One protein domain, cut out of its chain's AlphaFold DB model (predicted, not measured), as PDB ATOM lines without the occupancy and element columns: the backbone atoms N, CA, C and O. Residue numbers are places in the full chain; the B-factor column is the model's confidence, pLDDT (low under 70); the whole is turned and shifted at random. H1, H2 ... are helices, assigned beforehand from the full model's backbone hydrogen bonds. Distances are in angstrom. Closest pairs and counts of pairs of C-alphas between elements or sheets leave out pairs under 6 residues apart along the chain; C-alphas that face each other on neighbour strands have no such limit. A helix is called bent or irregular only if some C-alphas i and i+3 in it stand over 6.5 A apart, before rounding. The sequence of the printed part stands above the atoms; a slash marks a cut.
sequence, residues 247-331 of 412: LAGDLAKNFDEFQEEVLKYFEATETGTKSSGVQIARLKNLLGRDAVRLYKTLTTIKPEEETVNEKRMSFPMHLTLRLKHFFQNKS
ATOM      1  N   LEU A 247      54.499  24.112  20.667       86.62
ATOM      2  CA  LEU A 247      54.391  25.002  21.818       86.62
ATOM      3  C   LEU A 247      55.413  24.670  22.925       86.62
ATOM      4  O   LEU A 247      55.367  25.276  23.993       86.62
ATOM      5  N   ALA A 248      56.306  23.700  22.705       86.25
ATOM      6  CA  ALA A 248      57.365  23.331  23.641       86.25
ATOM      7  C   ALA A 248      58.731  23.887  23.205       86.25
ATOM      8  O   ALA A 248      59.076  23.837  22.025       86.25
ATOM      9  N   GLY A 249      59.538  24.346  24.164       90.19
ATOM     10  CA  GLY A 249      60.858  24.931  23.909       90.19
ATOM     11  C   GLY A 249      60.792  26.414  23.535       90.19
ATOM     12  O   GLY A 249      59.934  27.142  24.028       90.19
ATOM     13  N   ASP A 250      61.714  26.866  22.681       87.06
ATOM     14  CA  ASP A 250      61.768  28.260  22.230       87.06
ATOM     15  C   ASP A 250      60.597  28.574  21.288       87.06
ATOM     16  O   ASP A 250      60.619  28.285  20.089       87.06
ATOM     17  N   LEU A 251      59.554  29.170  21.866       84.44
ATOM     18  CA  LEU A 251      58.322  29.528  21.174       84.44
ATOM     19  C   LEU A 251      58.558  30.500  20.018       84.44
ATOM     20  O   LEU A 251      57.872  30.387  19.006       84.44
ATOM     21  N   ALA A 252      59.511  31.428  20.141       84.19
ATOM     22  CA  ALA A 252      59.781  32.402  19.091       84.19
ATOM     23  C   ALA A 252      60.384  31.711  17.864       84.19
ATOM     24  O   ALA A 252      59.873  31.869  16.755       84.19
ATOM     25  N   LYS A 253      61.398  30.865  18.080       87.88
ATOM     26  CA  LYS A 253      62.026  30.089  17.007       87.88
ATOM     27  C   LYS A 253      61.048  29.109  16.356       87.88
ATOM     28  O   LYS A 253      60.942  29.070  15.133       87.88
ATOM     29  N   ASN A 254      60.287  28.363  17.161       87.12
ATOM     30  CA  ASN A 254      59.277  27.428  16.654       87.12
ATOM     31  C   ASN A 254      58.200  28.138  15.827       87.12
ATOM     32  O   ASN A 254      57.655  27.568  14.882       87.12
ATOM     33  N   PHE A 255      57.856  29.366  16.211       87.56
ATOM     34  CA  PHE A 255      56.858  30.157  15.519       87.56
ATOM     35  C   PHE A 255      57.375  30.696  14.177       87.56
ATOM     36  O   PHE A 255      56.644  30.628  13.189       87.56
ATOM     37  N   ASP A 256      58.624  31.163  14.118       87.62
ATOM     38  CA  ASP A 256      59.254  31.591  12.864       87.62
ATOM     39  C   ASP A 256      59.392  30.400  11.880       87.62
ATOM     40  O   ASP A 256      59.021  30.526  10.711       87.62
ATOM     41  N   GLU A 257      59.800  29.212  12.358       89.81
ATOM     42  CA  GLU A 257      59.830  27.972  11.553       89.81
ATOM     43  C   GLU A 257      58.428  27.597  11.033       89.81
ATOM     44  O   GLU A 257      58.232  27.331   9.845       89.81
ATOM     45  N   PHE A 258      57.418  27.636  11.908       89.81
ATOM     46  CA  PHE A 258      56.030  27.359  11.537       89.81
ATOM     47  C   PHE A 258      55.495  28.354  10.498       89.81
ATOM     48  O   PHE A 258      54.787  27.959   9.569       89.81
ATOM     49  N   GLN A 259      55.822  29.642  10.625       90.56
ATOM     50  CA  GLN A 259      55.404  30.665   9.669       90.56
ATOM     51  C   GLN A 259      55.942  30.362   8.266       90.56
ATOM     52  O   GLN A 259      55.186  30.445   7.293       90.56
ATOM     53  N   GLU A 260      57.218  29.992   8.154       90.00
ATOM     54  CA  GLU A 260      57.837  29.647   6.875       90.00
ATOM     55  C   GLU A 260      57.166  28.416   6.241       90.00
ATOM     56  O   GLU A 260      56.829  28.425   5.053       90.00
ATOM     57  N   GLU A 261      56.885  27.378   7.036       89.38
ATOM     58  CA  GLU A 261      56.180  26.176   6.571       89.38
ATOM     59  C   GLU A 261      54.745  26.472   6.105       89.38
ATOM     60  O   GLU A 261      54.292  25.943   5.082       89.38
ATOM     61  N   VAL A 262      54.018  27.334   6.822       89.25
ATOM     62  CA  VAL A 262      52.662  27.755   6.441       89.25
ATOM     63  C   VAL A 262      52.681  28.501   5.111       89.25
ATOM     64  O   VAL A 262      51.828  28.223   4.265       89.25
ATOM     65  N   LEU A 263      53.639  29.411   4.907       89.06
ATOM     66  CA  LEU A 263      53.776  30.162   3.658       89.06
ATOM     67  C   LEU A 263      54.073  29.229   2.480       89.06
ATOM     68  O   LEU A 263      53.326  29.252   1.502       89.06
ATOM     69  N   LYS A 264      55.058  28.330   2.622       90.56
ATOM     70  CA  LYS A 264      55.373  27.308   1.607       90.56
ATOM     71  C   LYS A 264      54.158  26.447   1.276       90.56
ATOM     72  O   LYS A 264      53.866  26.187   0.112       90.56
ATOM     73  N   TYR A 265      53.397  26.029   2.288       89.50
ATOM     74  CA  TYR A 265      52.179  25.258   2.058       89.50
ATOM     75  C   TYR A 265      51.083  26.073   1.362       89.50
ATOM     76  O   TYR A 265      50.350  25.535   0.528       89.50
ATOM     77  N   PHE A 266      50.924  27.349   1.712       92.50
ATOM     78  CA  PHE A 266      49.909  28.211   1.113       92.50
ATOM     79  C   PHE A 266      50.208  28.472  -0.356       92.50
ATOM     80  O   PHE A 266      49.278  28.428  -1.161       92.50
ATOM     81  N   GLU A 267      51.477  28.664  -0.698       92.00
ATOM     82  CA  GLU A 267      51.956  28.778  -2.070       92.00
ATOM     83  C   GLU A 267      51.740  27.468  -2.841       92.00
ATOM     84  O   GLU A 267      51.007  27.454  -3.827       92.00
ATOM     85  N   ALA A 268      52.239  26.340  -2.321       91.94
ATOM     86  CA  ALA A 268      52.150  25.034  -2.985       91.94
ATOM     87  C   ALA A 268      50.711  24.534  -3.217       91.94
ATOM     88  O   ALA A 268      50.465  23.728  -4.109       91.94
ATOM     89  N   THR A 269      49.748  24.978  -2.405       90.06
ATOM     90  CA  THR A 269      48.328  24.592  -2.540       90.06
ATOM     91  C   THR A 269      47.445  25.685  -3.124       90.06
ATOM     92  O   THR A 269      46.209  25.594  -3.020       90.06
ATOM     93  N   GLU A 270      48.072  26.737  -3.659       94.00
ATOM     94  CA  GLU A 270      47.417  27.930  -4.190       94.00
ATOM     95  C   GLU A 270      46.340  28.454  -3.232       94.00
ATOM     96  O   GLU A 270      45.251  28.875  -3.626       94.00
ATOM     97  N   THR A 271      46.602  28.374  -1.926       90.75
ATOM     98  CA  THR A 271      45.648  28.784  -0.893       90.75
ATOM     99  C   THR A 271      45.285  30.255  -1.060       90.75
ATOM    100  O   THR A 271      44.133  30.612  -0.826       90.75
ATOM    101  N   GLY A 272      46.215  31.077  -1.560       88.75
ATOM    102  CA  GLY A 272      45.988  32.493  -1.852       88.75
ATOM    103  C   GLY A 272      44.835  32.765  -2.826       88.75
ATOM    104  O   GLY A 272      44.179  33.795  -2.701       88.75
ATOM    105  N   THR A 273      44.513  31.834  -3.733       91.88
ATOM    106  CA  THR A 273      43.390  31.989  -4.678       91.88
ATOM    107  C   THR A 273      42.046  31.548  -4.093       91.88
ATOM    108  O   THR A 273      40.992  31.810  -4.674       91.88
ATOM    109  N   LYS A 274      42.046  30.862  -2.942       93.44
ATOM    110  CA  LYS A 274      40.827  30.333  -2.312       93.44
ATOM    111  C   LYS A 274      40.137  31.399  -1.460       93.44
ATOM    112  O   LYS A 274      40.740  32.393  -1.066       93.44
ATOM    113  N   SER A 275      38.859  31.183  -1.141       92.12
ATOM    114  CA  SER A 275      38.095  32.105  -0.292       92.12
ATOM    115  C   SER A 275      38.698  32.217   1.114       92.12
ATOM    116  O   SER A 275      39.238  31.245   1.644       92.12
ATOM    117  N   SER A 276      38.559  33.385   1.750       85.12
ATOM    118  CA  SER A 276      39.113  33.657   3.090       85.12
ATOM    119  C   SER A 276      38.735  32.575   4.115       85.12
ATOM    120  O   SER A 276      39.593  32.086   4.846       85.12
ATOM    121  N   GLY A 277      37.487  32.092   4.098       88.12
ATOM    122  CA  GLY A 277      37.049  31.004   4.981       88.12
ATOM    123  C   GLY A 277      37.844  29.704   4.797       88.12
ATOM    124  O   GLY A 277      38.200  29.056   5.782       88.12
ATOM    125  N   VAL A 278      38.189  29.350   3.555       90.19
ATOM    126  CA  VAL A 278      39.014  28.172   3.245       90.19
ATOM    127  C   VAL A 278      40.458  28.383   3.692       90.19
ATOM    128  O   VAL A 278      41.050  27.469   4.263       90.19
ATOM    129  N   GLN A 279      41.018  29.579   3.493       89.56
ATOM    130  CA  GLN A 279      42.372  29.905   3.952       89.56
ATOM    131  C   GLN A 279      42.483  29.798   5.480       89.56
ATOM    132  O   GLN A 279      43.392  29.150   5.999       89.56
ATOM    133  N   ILE A 280      41.501  30.344   6.205       87.12
ATOM    134  CA  ILE A 280      41.424  30.272   7.671       87.12
ATOM    135  C   ILE A 280      41.266  28.823   8.140       87.12
ATOM    136  O   ILE A 280      41.924  28.409   9.092       87.12
ATOM    137  N   ALA A 281      40.411  28.033   7.486       88.31
ATOM    138  CA  ALA A 281      40.244  26.620   7.818       88.31
ATOM    139  C   ALA A 281      41.548  25.830   7.606       88.31
ATOM    140  O   ALA A 281      41.939  25.043   8.468       88.31
ATOM    141  N   ARG A 282      42.264  26.090   6.503       91.06
ATOM    142  CA  ARG A 282      43.583  25.500   6.233       91.06
ATOM    143  C   ARG A 282      44.600  25.896   7.306       91.06
ATOM    144  O   ARG A 282      45.292  25.015   7.804       91.06
ATOM    145  N   LEU A 283      44.636  27.163   7.719       89.44
ATOM    146  CA  LEU A 283      45.516  27.633   8.794       89.44
ATOM    147  C   LEU A 283      45.194  26.976  10.143       89.44
ATOM    148  O   LEU A 283      46.093  26.510  10.833       89.44
ATOM    149  N   LYS A 284      43.911  26.873  10.508       88.81
ATOM    150  CA  LYS A 284      43.475  26.191  11.742       88.81
ATOM    151  C   LYS A 284      43.883  24.721  11.760       88.81
ATOM    152  O   LYS A 284      44.279  24.213  12.803       88.81
ATOM    153  N   ASN A 285      43.830  24.054  10.611       90.44
ATOM    154  CA  ASN A 285      44.290  22.675  10.497       90.44
ATOM    155  C   ASN A 285      45.815  22.551  10.663       90.44
ATOM    156  O   ASN A 285      46.273  21.543  11.187       90.44
ATOM    157  N   LEU A 286      46.584  23.568  10.254       90.50
ATOM    158  CA  LEU A 286      48.045  23.622  10.417       90.50
ATOM    159  C   LEU A 286      48.477  23.935  11.847       90.50
ATOM    160  O   LEU A 286      49.442  23.360  12.326       90.50
ATOM    161  N   LEU A 287      47.759  24.824  12.535       90.06
ATOM    162  CA  LEU A 287      48.072  25.220  13.911       90.06
ATOM    163  C   LEU A 287      48.097  24.019  14.870       90.06
ATOM    164  O   LEU A 287      48.878  23.989  15.813       90.06
ATOM    165  N   GLY A 288      47.268  23.005  14.621       90.00
ATOM    166  CA  GLY A 288      47.107  21.876  15.531       90.00
ATOM    167  C   GLY A 288      46.209  22.209  16.724       90.00
ATOM    168  O   GLY A 288      45.749  23.335  16.915       90.00
ATOM    169  N   ARG A 289      45.882  21.190  17.524       89.06
ATOM    170  CA  ARG A 289      44.798  21.273  18.517       89.06
ATOM    171  C   ARG A 289      45.046  22.332  19.597       89.06
ATOM    172  O   ARG A 289      44.122  23.078  19.919       89.06
ATOM    173  N   ASP A 290      46.260  22.399  20.131       85.88
ATOM    174  CA  ASP A 290      46.580  23.273  21.263       85.88
ATOM    175  C   ASP A 290      46.698  24.736  20.833       85.88
ATOM    176  O   ASP A 290      46.078  25.613  21.435       85.88
ATOM    177  N   ALA A 291      47.363  25.005  19.708       86.88
ATOM    178  CA  ALA A 291      47.423  26.355  19.159       86.88
ATOM    179  C   ALA A 291      46.046  26.849  18.679       86.88
ATOM    180  O   ALA A 291      45.744  28.031  18.809       86.88
ATOM    181  N   VAL A 292      45.153  25.965  18.209       87.62
ATOM    182  CA  VAL A 292      43.754  26.337  17.922       87.62
ATOM    183  C   VAL A 292      42.994  26.724  19.195       87.62
ATOM    184  O   VAL A 292      42.155  27.626  19.140       87.62
ATOM    185  N   ARG A 293      43.257  26.082  20.343       86.88
ATOM    186  CA  ARG A 293      42.665  26.500  21.629       86.88
ATOM    187  C   ARG A 293      43.145  27.896  22.021       86.88
ATOM    188  O   ARG A 293      42.301  28.737  22.318       86.88
ATOM    189  N   LEU A 294      44.450  28.156  21.928       83.12
ATOM    190  CA  LEU A 294      45.029  29.482  22.176       83.12
ATOM    191  C   LEU A 294      44.457  30.539  21.222       83.12
ATOM    192  O   LEU A 294      44.005  31.600  21.652       83.12
ATOM    193  N   TYR A 295      44.384  30.221  19.931       82.19
ATOM    194  CA  TYR A 295      43.777  31.088  18.928       82.19
ATOM    195  C   TYR A 295      42.344  31.469  19.308       82.19
ATOM    196  O   TYR A 295      42.010  32.652  19.324       82.19
ATOM    197  N   LYS A 296      41.514  30.483  19.681       84.12
ATOM    198  CA  LYS A 296      40.138  30.740  20.120       84.12
ATOM    199  C   LYS A 296      40.114  31.706  21.296       84.12
ATOM    200  O   LYS A 296      39.413  32.705  21.190       84.12
ATOM    201  N   THR A 297      40.924  31.465  22.332       79.06
ATOM    202  CA  THR A 297      40.984  32.341  23.514       79.06
ATOM    203  C   THR A 297      41.368  33.779  23.170       79.06
ATOM    204  O   THR A 297      40.753  34.697  23.700       79.06
ATOM    205  N   LEU A 298      42.299  33.983  22.231       72.88
ATOM    206  CA  LEU A 298      42.730  35.316  21.796       72.88
ATOM    207  C   LEU A 298      41.665  36.027  20.947       72.88
ATOM    208  O   LEU A 298      41.473  37.232  21.079       72.88
ATOM    209  N   THR A 299      40.946  35.294  20.092       67.81
ATOM    210  CA  THR A 299      39.895  35.875  19.236       67.81
ATOM    211  C   THR A 299      38.593  36.192  19.964       67.81
ATOM    212  O   THR A 299      37.877  37.095  19.544       67.81
ATOM    213  N   THR A 300      38.290  35.521  21.080       58.22
ATOM    214  CA  THR A 300      37.113  35.854  21.906       58.22
ATOM    215  C   THR A 300      37.177  37.246  22.526       58.22
ATOM    216  O   THR A 300      36.150  37.757  22.952       58.22
ATOM    217  N   ILE A 301      38.361  37.865  22.586       53.34
ATOM    218  CA  ILE A 301      38.564  39.105  23.340       53.34
ATOM    219  C   ILE A 301      37.979  40.327  22.608       53.34
ATOM    220  O   ILE A 301      37.575  41.264  23.287       53.34
ATOM    221  N   LYS A 302      37.846  40.322  21.267       52.19
ATOM    222  CA  LYS A 302      37.181  41.399  20.496       52.19
ATOM    223  C   LYS A 302      36.661  40.915  19.127       52.19
ATOM    224  O   LYS A 302      37.366  41.050  18.128       52.19
ATOM    225  N   PRO A 303      35.442  40.360  19.044       48.03
ATOM    226  CA  PRO A 303      34.859  39.927  17.771       48.03
ATOM    227  C   PRO A 303      34.354  41.081  16.878       48.03
ATOM    228  O   PRO A 303      34.117  40.858  15.694       48.03
ATOM    229  N   GLU A 304      34.193  42.299  17.410       47.94
ATOM    230  CA  GLU A 304      33.463  43.387  16.731       47.94
ATOM    231  C   GLU A 304      34.319  44.292  15.816       47.94
ATOM    232  O   GLU A 304      33.759  45.068  15.048       47.94
ATOM    233  N   GLU A 305      35.653  44.163  15.818       48.00
ATOM    234  CA  GLU A 305      36.561  45.036  15.038       48.00
ATOM    235  C   GLU A 305      37.225  44.359  13.816       48.00
ATOM    236  O   GLU A 305      37.894  45.032  13.038       48.00
ATOM    237  N   GLU A 306      37.040  43.052  13.576       44.88
ATOM    238  CA  GLU A 306      37.684  42.372  12.434       44.88
ATOM    239  C   GLU A 306      36.978  42.660  11.094       44.88
ATOM    240  O   GLU A 306      36.144  41.876  10.614       44.88
ATOM    241  N   THR A 307      37.350  43.765  10.449       40.00
ATOM    242  CA  THR A 307      36.838  44.127   9.122       40.00
ATOM    243  C   THR A 307      37.289  43.153   8.020       40.00
ATOM    244  O   THR A 307      38.383  42.588   8.015       40.00
ATOM    245  N   VAL A 308      36.414  42.946   7.029       41.12
ATOM    246  CA  VAL A 308      36.601  42.002   5.904       41.12
ATOM    247  C   VAL A 308      37.799  42.368   5.007       41.12
ATOM    248  O   VAL A 308      38.349  41.493   4.335       41.12
ATOM    249  N   ASN A 309      38.256  43.623   5.036       32.81
ATOM    250  CA  ASN A 309      39.418  44.081   4.269       32.81
ATOM    251  C   ASN A 309      40.761  43.703   4.923       32.81
ATOM    252  O   ASN A 309      41.694  43.352   4.203       32.81
ATOM    253  N   GLU A 310      40.852  43.629   6.256       43.88
ATOM    254  CA  GLU A 310      42.037  43.090   6.956       43.88
ATOM    255  C   GLU A 310      42.163  41.565   6.783       43.88
ATOM    256  O   GLU A 310      43.260  41.010   6.682       43.88
ATOM    257  N   LYS A 311      41.026  40.877   6.625       43.47
ATOM    258  CA  LYS A 311      40.946  39.427   6.369       43.47
ATOM    259  C   LYS A 311      41.529  38.979   5.026       43.47
ATOM    260  O   LYS A 311      41.739  37.777   4.847       43.47
ATOM    261  N   ARG A 312      41.743  39.892   4.069       37.53
ATOM    262  CA  ARG A 312      41.975  39.532   2.660       37.53
ATOM    263  C   ARG A 312      43.433  39.607   2.201       37.53
ATOM    264  O   ARG A 312      43.771  38.887   1.269       37.53
ATOM    265  N   MET A 313      44.293  40.400   2.849       33.03
ATOM    266  CA  MET A 313      45.712  40.491   2.454       33.03
ATOM    267  C   MET A 313      46.747  40.437   3.578       33.03
ATOM    268  O   MET A 313      47.938  40.440   3.292       33.03
ATOM    269  N   SER A 314      46.354  40.278   4.840       51.12
ATOM    270  CA  SER A 314      47.348  40.017   5.882       51.12
ATOM    271  C   SER A 314      46.890  39.035   6.942       51.12
ATOM    272  O   SER A 314      47.608  38.873   7.904       51.12
ATOM    273  N   PHE A 315      45.774  38.313   6.800       50.38
ATOM    274  CA  PHE A 315      45.276  37.461   7.891       50.38
ATOM    275  C   PHE A 315      46.301  36.441   8.427       50.38
ATOM    276  O   PHE A 315      46.462  36.380   9.646       50.38
ATOM    277  N   PRO A 316      47.057  35.698   7.588       52.47
ATOM    278  CA  PRO A 316      48.154  34.874   8.083       52.47
ATOM    279  C   PRO A 316      49.201  35.732   8.795       52.47
ATOM    280  O   PRO A 316      49.542  35.434   9.924       52.47
ATOM    281  N   MET A 317      49.616  36.853   8.200       54.97
ATOM    282  CA  MET A 317      50.607  37.778   8.762       54.97
ATOM    283  C   MET A 317      50.151  38.442  10.077       54.97
ATOM    284  O   MET A 317      50.944  38.603  10.988       54.97
ATOM    285  N   HIS A 318      48.881  38.805  10.216       59.12
ATOM    286  CA  HIS A 318      48.289  39.485  11.363       59.12
ATOM    287  C   HIS A 318      48.056  38.501  12.505       59.12
ATOM    288  O   HIS A 318      48.312  38.814  13.666       59.12
ATOM    289  N   LEU A 319      47.642  37.274  12.173       61.41
ATOM    290  CA  LEU A 319      47.632  36.177  13.127       61.41
ATOM    291  C   LEU A 319      49.041  35.877  13.617       61.41
ATOM    292  O   LEU A 319      49.263  35.720  14.815       61.41
ATOM    293  N   THR A 320      49.980  35.853  12.682       60.81
ATOM    294  CA  THR A 320      51.385  35.640  12.956       60.81
ATOM    295  C   THR A 320      51.949  36.733  13.846       60.81
ATOM    296  O   THR A 320      52.604  36.419  14.826       60.81
ATOM    297  N   LEU A 321      51.616  37.999  13.604       62.34
ATOM    298  CA  LEU A 321      52.017  39.124  14.445       62.34
ATOM    299  C   LEU A 321      51.382  39.062  15.836       62.34
ATOM    300  O   LEU A 321      52.076  39.293  16.820       62.34
ATOM    301  N   ARG A 322      50.096  38.705  15.956       65.75
ATOM    302  CA  ARG A 322      49.440  38.543  17.268       65.75
ATOM    303  C   ARG A 322      50.023  37.379  18.062       65.75
ATOM    304  O   ARG A 322      50.218  37.514  19.266       65.75
ATOM    305  N   LEU A 323      50.308  36.257  17.403       65.00
ATOM    306  CA  LEU A 323      50.960  35.105  18.025       65.00
ATOM    307  C   LEU A 323      52.402  35.445  18.405       65.00
ATOM    308  O   LEU A 323      52.790  35.212  19.541       65.00
ATOM    309  N   LYS A 324      53.162  36.082  17.512       65.94
ATOM    310  CA  LYS A 324      54.524  36.554  17.773       65.94
ATOM    311  C   LYS A 324      54.565  37.519  18.951       65.94
ATOM    312  O   LYS A 324      55.336  37.295  19.866       65.94
ATOM    313  N   HIS A 325      53.676  38.508  19.002       65.56
ATOM    314  CA  HIS A 325      53.554  39.420  20.141       65.56
ATOM    315  C   HIS A 325      53.166  38.683  21.434       65.56
ATOM    316  O   HIS A 325      53.744  38.929  22.489       65.56
ATOM    317  N   PHE A 326      52.225  37.733  21.361       66.81
ATOM    318  CA  PHE A 326      51.849  36.895  22.501       66.81
ATOM    319  C   PHE A 326      53.025  36.059  23.023       66.81
ATOM    320  O   PHE A 326      53.167  35.929  24.235       66.81
ATOM    321  N   PHE A 327      53.864  35.517  22.137       64.50
ATOM    322  CA  PHE A 327      55.009  34.678  22.495       64.50
ATOM    323  C   PHE A 327      56.273  35.474  22.850       64.50
ATOM    324  O   PHE A 327      57.050  35.014  23.673       64.50
ATOM    325  N   GLN A 328      56.476  36.667  22.290       63.84
ATOM    326  CA  GLN A 328      57.630  37.526  22.582       63.84
ATOM    327  C   GLN A 328      57.478  38.282  23.904       63.84
ATOM    328  O   GLN A 328      58.438  38.375  24.662       63.84
ATOM    329  N   ASN A 329      56.275  38.770  24.227       57.81
ATOM    330  CA  ASN A 329      56.037  39.478  25.495       57.81
ATOM    331  C   ASN A 329      55.987  38.534  26.698       57.81
ATOM    332  O   ASN A 329      56.034  38.957  27.850       57.81
ATOM    333  N   LYS A 330      55.876  37.239  26.426       57.72
ATOM    334  CA  LYS A 330      55.917  36.169  27.402       57.72
ATOM    335  C   LYS A 330      57.263  35.472  27.238       57.72
ATOM    336  O   LYS A 330      57.341  34.444  26.578       57.72
ATOM    337  N   SER A 331      58.311  36.013  27.858       42.97
ATOM    338  CA  SER A 331      59.641  35.396  27.981       42.97
ATOM    339  C   SER A 331      59.596  34.115  28.832       42.97
ATOM    340  O   SER A 331      60.210  34.007  29.889       42.97
TER     341      SER A 331
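This is residues 247 to 331 of the 412 residues of the protein "Hypothetical protein" of Timema shepardi (UniProt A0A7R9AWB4). A sharply bent helix, H2, makes a V whose second arm folds back from the first, and two helices side by side in opposite ways, H1 and H4, lie over one side of that V. The packing is loose in places: H1 touches H4 with residues 251 to 259 alone, the arm H2a comes close to both H1 and H4 without clearly touching them, the arm H2b is near H4 but apart from H1, and the loop of residues 300 to 307 sticks out. The printed part has 85 residues with four named helices, in the order H1, H2, H3, H4, and no named strand; the class is all helix. The whole is compact, with a radius of gyration of the C-alphas of 12.9 A and spans of 36 by 32 by 20 A.

H2, residues 276 to 299, was assigned as one helix by its hydrogen bonds but is bent: C-alphas 286 and 289 are 9.0 A apart. Its arms are H2a, residues 276 to 286, 15.3 A long, beginning at C-alpha 276 (39.113, 33.657, 3.090), and H2b, residues 289 to 299, 15.4 A long; residues 287 and 288 belong to neither. H1, residues 251 to 268, is 25.3 A long and begins at C-alpha 251 (58.322, 29.528, 21.174). H4, residues 315 to 328, is 19.2 A long and ends at C-alpha 328 (57.630, 37.526, 22.582). H3, residues 310 to 313, is neither bent nor irregular, but only just: C-alphas 310 and 313 are 6.4 A apart.

H2a and H2b are close but not clearly touching, their closest C-alphas, of Lys 284 and Val 292, 6.2 A apart, at a steep tilt of 45 degrees, opposite ways. H2a is close to but not clearly touching H1, at Val 262 and Leu 286, with C-alphas 7.4 A apart and a steep tilt of 51 degrees, opposite ways. It is likewise close to but not clearly touching H4, where the closest C-alphas, of Leu 283 and Pro 316, are 7.7 A apart. H2b and H4 are near each other, with 10 pairs of C-alphas within 10 A and none within 8 A. H1 touches H4 with residues 251 to 259 alone, closest at the C-alphas of Leu 251 and Phe 327, 6.3 A apart, at a shallow tilt of 12 degrees, opposite ways. H3 is close to but not clearly touching H2a, at the C-alphas of Ser 276 and Arg 312, 6.5 A apart, and meets H4 only through their link. H1 is apart from H2b and from H3. Every O i to N i+4 pair is within hydrogen-bond range in H1, H2a, H2b and H4; H3 is too short for such a pair, and its 1 pair of O i and N i+3 is not within range.

The C-alphas farthest apart, of Thr 273 and Ser 331, are 36.6 A apart. The printed part has no cut; the link H3 to H4 is tight, and those from H1 to H2 and from H2 to H3 are short. Mean pLDDT of the printed part is 74.7, and residues 299 to 331 are under 70.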